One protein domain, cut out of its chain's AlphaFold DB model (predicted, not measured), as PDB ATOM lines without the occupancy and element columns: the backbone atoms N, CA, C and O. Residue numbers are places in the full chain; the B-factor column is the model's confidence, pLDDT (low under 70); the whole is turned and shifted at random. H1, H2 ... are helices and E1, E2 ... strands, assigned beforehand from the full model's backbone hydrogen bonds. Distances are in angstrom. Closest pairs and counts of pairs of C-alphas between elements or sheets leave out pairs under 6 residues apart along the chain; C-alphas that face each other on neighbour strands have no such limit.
ATOM      1  N   GLY A 310     123.392 151.240 100.284       76.56
ATOM      2  CA  GLY A 310     124.094 152.129  99.350       76.56
ATOM      3  C   GLY A 310     124.680 153.402  99.974       76.56
ATOM      4  O   GLY A 310     125.589 153.984  99.392       76.56
ATOM      5  N   ASN A 311     124.261 153.790 101.185       81.44
ATOM      6  CA  ASN A 311     124.803 154.955 101.886       81.44
ATOM      7  C   ASN A 311     125.790 154.510 102.970       81.44
ATOM      8  O   ASN A 311     125.389 154.051 104.036       81.44
ATOM      9  N   SER A 312     127.091 154.656 102.712       83.81
ATOM     10  CA  SER A 312     128.144 154.375 103.698       83.81
ATOM     11  C   SER A 312     128.769 155.667 104.212       83.81
ATOM     12  O   SER A 312     128.911 156.638 103.472       83.81
ATOM     13  N   CYS A 313     129.163 155.673 105.485       86.31
ATOM     14  CA  CYS A 313     129.931 156.781 106.040       86.31
ATOM     15  C   CYS A 313     131.362 156.789 105.508       86.31
ATOM     16  O   CYS A 313     131.895 155.751 105.106       86.31
ATOM     17  N   LYS A 314     131.988 157.969 105.508       87.00
ATOM     18  CA  LYS A 314     133.377 158.112 105.067       87.00
ATOM     19  C   LYS A 314     134.319 157.391 106.035       87.00
ATOM     20  O   LYS A 314     133.975 157.110 107.185       87.00
ATOM     21  N   THR A 315     135.537 157.101 105.585       82.69
ATOM     22  CA  THR A 315     136.561 156.444 106.408       82.69
ATOM     23  C   THR A 315     136.774 157.188 107.730       82.69
ATOM     24  O   THR A 315     137.132 158.362 107.738       82.69
ATOM     25  N   GLY A 316     136.585 156.489 108.853       79.06
ATOM     26  CA  GLY A 316     136.725 157.048 110.205       79.06
ATOM     27  C   GLY A 316     135.416 157.520 110.849       79.06
ATOM     28  O   GLY A 316     135.404 157.779 112.055       79.06
ATOM     29  N   GLU A 317     134.321 157.561 110.092       88.19
ATOM     30  CA  GLU A 317     132.969 157.817 110.583       88.19
ATOM     31  C   GLU A 317     132.185 156.511 110.741       88.19
ATOM     32  O   GLU A 317     132.449 155.508 110.077       88.19
ATOM     33  N   CYS A 318     131.185 156.525 111.615       87.50
ATOM     34  CA  CYS A 318     130.205 155.455 111.713       87.50
ATOM     35  C   CYS A 318     128.789 156.013 111.645       87.50
ATOM     36  O   CYS A 318     128.547 157.202 111.862       87.50
ATOM     37  N   CYS A 319     127.840 155.126 111.369       90.81
ATOM     38  CA  CYS A 319     126.445 155.503 111.318       90.81
ATOM     39  C   CYS A 319     125.842 155.596 112.721       90.81
ATOM     40  O   CYS A 319     125.828 154.614 113.466       90.81
ATOM     41  N   HIS A 320     125.311 156.763 113.080       91.38
ATOM     42  CA  HIS A 320     124.591 156.925 114.333       91.38
ATOM     43  C   HIS A 320     123.272 156.129 114.272       91.38
ATOM     44  O   HIS A 320     122.410 156.441 113.449       91.38
ATOM     45  N   PRO A 321     123.038 155.153 115.173       84.94
ATOM     46  CA  PRO A 321     121.920 154.210 115.042       84.94
ATOM     47  C   PRO A 321     120.546 154.892 115.108       84.94
ATOM     48  O   PRO A 321     119.632 154.553 114.358       84.94
ATOM     49  N   SER A 322     120.406 155.898 115.973       84.44
ATOM     50  CA  SER A 322     119.153 156.634 116.163       84.44
ATOM     51  C   SER A 322     118.888 157.674 115.069       84.44
ATOM     52  O   SER A 322     117.767 157.767 114.576       84.44
ATOM     53  N   THR A 323     119.901 158.454 114.679       86.38
ATOM     54  CA  THR A 323     119.714 159.604 113.778       86.38
ATOM     55  C   THR A 323     119.967 159.286 112.309       86.38
ATOM     56  O   THR A 323     119.550 160.067 111.461       86.38
ATOM     57  N   GLY A 324     120.651 158.182 111.994       86.75
ATOM     58  CA  GLY A 324     121.019 157.839 110.619       86.75
ATOM     59  C   GLY A 324     122.076 158.753 110.001       86.75
ATOM     60  O   GLY A 324     122.298 158.709 108.797       86.75
ATOM     61  N   LYS A 325     122.726 159.599 110.809       89.75
ATOM     62  CA  LYS A 325     123.787 160.506 110.359       89.75
ATOM     63  C   LYS A 325     125.161 159.879 110.559       89.75
ATOM     64  O   LYS A 325     125.392 159.198 111.560       89.75
ATOM     65  N   CYS A 326     126.082 160.167 109.648       88.94
ATOM     66  CA  CYS A 326     127.488 159.838 109.832       88.94
ATOM     67  C   CYS A 326     128.108 160.743 110.891       88.94
ATOM     68  O   CYS A 326     127.942 161.962 110.862       88.94
ATOM     69  N   VAL A 327     128.776 160.127 111.860       89.44
ATOM     70  CA  VAL A 327     129.397 160.815 112.989       89.44
ATOM     71  C   VAL A 327     130.792 160.259 113.239       89.44
ATOM     72  O   VAL A 327     131.079 159.102 112.941       89.44
ATOM     73  N   THR A 328     131.655 161.074 113.837       89.06
ATOM     74  CA  THR A 328     132.987 160.671 114.321       89.06
ATOM     75  C   THR A 328     133.011 160.394 115.825       89.06
ATOM     76  O   THR A 328     134.064 160.054 116.367       89.06
ATOM     77  N   ASP A 329     131.863 160.533 116.501       88.62
ATOM     78  CA  ASP A 329     131.756 160.440 117.955       88.62
ATOM     79  C   ASP A 329     132.164 159.051 118.455       88.62
ATOM     80  O   ASP A 329     131.520 158.033 118.179       88.62
ATOM     81  N   CYS A 330     133.229 159.012 119.245       86.56
ATOM     82  CA  CYS A 330     133.808 157.776 119.742       86.56
ATOM     83  C   CYS A 330     132.926 157.024 120.740       86.56
ATOM     84  O   CYS A 330     133.148 155.830 120.958       86.56
ATOM     85  N   ARG A 331     131.921 157.686 121.331       86.38
ATOM     86  CA  ARG A 331     130.928 157.049 122.213       86.38
ATOM     87  C   ARG A 331     130.043 156.097 121.419       86.38
ATOM     88  O   ARG A 331     129.574 155.098 121.958       86.38
ATOM     89  N   ILE A 332     129.860 156.402 120.138       87.88
ATOM     90  CA  ILE A 332     129.033 155.648 119.201       87.88
ATOM     91  C   ILE A 332     129.921 154.711 118.384       87.88
ATOM     92  O   ILE A 332     129.709 153.502 118.381       87.88
ATOM     93  N   CYS A 333     130.954 155.259 117.744       84.88
ATOM     94  CA  CYS A 333     131.761 154.540 116.761       84.88
ATOM     95  C   CYS A 333     132.813 153.619 117.364       84.88
ATOM     96  O   CYS A 333     133.337 152.761 116.658       84.88
ATOM     97  N   LYS A 334     133.170 153.811 118.644       84.19
ATOM     98  CA  LYS A 334     134.256 153.077 119.316       84.19
ATOM     99  C   LYS A 334     135.541 153.013 118.467       84.19
ATOM    100  O   LYS A 334     136.280 152.038 118.505       84.19
ATOM    101  N   ASN A 335     135.807 154.076 117.714       83.31
ATOM    102  CA  ASN A 335     136.870 154.193 116.713       83.31
ATOM    103  C   ASN A 335     138.194 154.730 117.295       83.31
ATOM    104  O   ASN A 335     139.105 155.079 116.545       83.31
ATOM    105  N   CYS A 336     138.326 154.809 118.624       81.19
ATOM    106  CA  CYS A 336     139.567 155.264 119.242       81.19
ATOM    107  C   CYS A 336     140.688 154.246 119.061       81.19
ATOM    108  O   CYS A 336     140.521 153.050 119.302       81.19
ATOM    109  N   LYS A 337     141.874 154.751 118.712       80.75
ATOM    110  CA  LYS A 337     143.102 153.950 118.675       80.75
ATOM    111  C   LYS A 337     143.415 153.397 120.071       80.75
ATOM    112  O   LYS A 337     143.014 153.974 121.080       80.75
ATOM    113  N   SER A 338     144.200 152.324 120.155       72.75
ATOM    114  CA  SER A 338     144.573 151.673 121.427       72.75
ATOM    115  C   SER A 338     145.225 152.617 122.457       72.75
ATOM    116  O   SER A 338     145.079 152.421 123.670       72.75
ATOM    117  N   THR A 339     145.900 153.669 121.984       69.38
ATOM    118  CA  THR A 339     146.549 154.729 122.777       69.38
ATOM    119  C   THR A 339     145.613 155.877 123.175       69.38
ATOM    120  O   THR A 339     146.030 156.802 123.872       69.38
ATOM    121  N   GLN A 340     144.347 155.830 122.763       78.88
ATOM    122  CA  GLN A 340     143.342 156.854 123.014       78.88
ATOM    123  C   GLN A 340     142.196 156.311 123.876       78.88
ATOM    124  O   GLN A 340     141.951 155.109 123.977       78.88
ATOM    125  N   THR A 341     141.503 157.226 124.533       81.44
ATOM    126  CA  THR A 341     140.279 157.009 125.300       81.44
ATOM    127  C   THR A 341     139.222 157.962 124.791       81.44
ATOM    128  O   THR A 341     139.510 159.118 124.488       81.44
ATOM    129  N   CYS A 342     137.991 157.473 124.713       84.75
ATOM    130  CA  CYS A 342     136.875 158.316 124.346       84.75
ATOM    131  C   CYS A 342     136.540 159.265 125.496       84.75
ATOM    132  O   CYS A 342     136.302 158.813 126.617       84.75
ATOM    133  N   ASN A 343     136.535 160.571 125.237       84.12
ATOM    134  CA  ASN A 343     136.072 161.533 126.223       84.12
ATOM    135  C   ASN A 343     134.541 161.472 126.303       84.12
ATOM    136  O   ASN A 343     133.850 161.802 125.342       84.12
ATOM    137  N   SER A 344     134.009 161.068 127.457       81.25
ATOM    138  CA  SER A 344     132.565 160.892 127.651       81.25
ATOM    139  C   SER A 344     131.762 162.187 127.501       81.25
ATOM    140  O   SER A 344     130.585 162.122 127.152       81.25
ATOM    141  N   SER A 345     132.377 163.349 127.728       81.06
ATOM    142  CA  SER A 345     131.716 164.653 127.622       81.06
ATOM    143  C   SER A 345     131.721 165.170 126.187       81.06
ATOM    144  O   SER A 345     130.680 165.583 125.680       81.06
ATOM    145  N   THR A 346     132.867 165.111 125.503       84.06
ATOM    146  CA  THR A 346     133.004 165.690 124.156       84.06
ATOM    147  C   THR A 346     132.738 164.703 123.024       84.06
ATOM    148  O   THR A 346     132.487 165.137 121.907       84.06
ATOM    149  N   GLY A 347     132.795 163.393 123.277       82.94
ATOM    150  CA  GLY A 347     132.663 162.378 122.228       82.94
ATOM    151  C   GLY A 347     133.869 162.286 121.295       82.94
ATOM    152  O   GLY A 347     133.784 161.698 120.223       82.94
ATOM    153  N   ILE A 348     135.009 162.859 121.686       85.81
ATOM    154  CA  ILE A 348     136.231 162.879 120.878       85.81
ATOM    155  C   ILE A 348     137.262 161.927 121.488       85.81
ATOM    156  O   ILE A 348     137.448 161.889 122.709       85.81
ATOM    157  N   CYS A 349     137.964 161.172 120.641       81.38
ATOM    158  CA  CYS A 349     139.101 160.368 121.074       81.38
ATOM    159  C   CYS A 349     140.246 161.271 121.530       81.38
ATOM    160  O   CYS A 349     140.785 162.064 120.759       81.38
ATOM    161  N   GLN A 350     140.651 161.120 122.782       81.94
ATOM    162  CA  GLN A 350     141.773 161.840 123.365       81.94
ATOM    163  C   GLN A 350     142.871 160.851 123.708       81.94
ATOM    164  O   GLN A 350     142.593 159.728 124.124       81.94
ATOM    165  N   THR A 351     144.129 161.247 123.544       74.50
ATOM    166  CA  THR A 351     145.260 160.430 123.993       74.50
ATOM    167  C   THR A 351     145.072 160.090 125.465       74.50
ATOM    168  O   THR A 351     144.724 160.965 126.258       74.50
ATOM    169  N   LYS A 352     145.276 158.824 125.834       64.06
ATOM    170  CA  LYS A 352     145.272 158.407 127.236       64.06
ATOM    171  C   LYS A 352     146.334 159.228 127.971       64.06
ATOM    172  O   LYS A 352     147.528 159.034 127.755       64.06
ATOM    173  N   VAL A 353     145.896 160.170 128.803       55.12
ATOM    174  CA  VAL A 353     146.774 160.950 129.680       55.12
ATOM    175  C   VAL A 353     146.751 160.283 131.044       55.12
ATOM    176  O   VAL A 353     145.687 160.054 131.619       55.12
TER     177      VAL A 353
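This is residues 310 to 353 of the 406 residues of an uncharacterized protein of Deltaproteobacteria bacterium (UniProt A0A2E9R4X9). What is the shape? There is little regular structure: the loops of residues 310 to 329 fold back at one end, the short helix H1 lies in the middle, and the small hairpin E1 and E2 makes the other end. How is it built? The printed part has 44 residues, 10 in named elements, mixed, in the order H1, E1, E2, with one antiparallel sheet, E1 - E2. It is only just compact, close to loose, with a radius of gyration of the C-alphas of 11.0 A, and only just flat, spanning 38 by 19 by 10 A.

What pairs first? Residues 318 to 319 pair antiparallel with residues 326 to 327. Where is the helix? The closest C-alphas of H1, residues 330 to 333, and E1, residues 340 to 342, are those of Cys 330 and Cys 342, 5.6 A apart. H1 is too short for an O i to N i+4 pair, and its one O i to N i+3 pair is not within range. What joins the strands? E1 and E2, residues 349 to 351, are an antiparallel hairpin at 141 degrees, with N 341 and O 350 within hydrogen-bond range at 2.8 A.

Where does H1 begin? C-alpha 330 is at (133.808, 157.776, 119.742), and H1 measures 4.9 A from first to last C-alpha. Where does E2 end? C-alpha 351 is at (145.260, 160.430, 123.993); E1 and E2 each measure 6.8 A.

How large is it? The two C-alphas farthest apart, those of Gly 310 and Val 353, are 38.9 A apart. Is anything cut or uncertain? The printed part has no cut, and the links H1 to E1 and E1 to E2 are short. The model's pLDDT is under 70 at residues 339, 352 and 353.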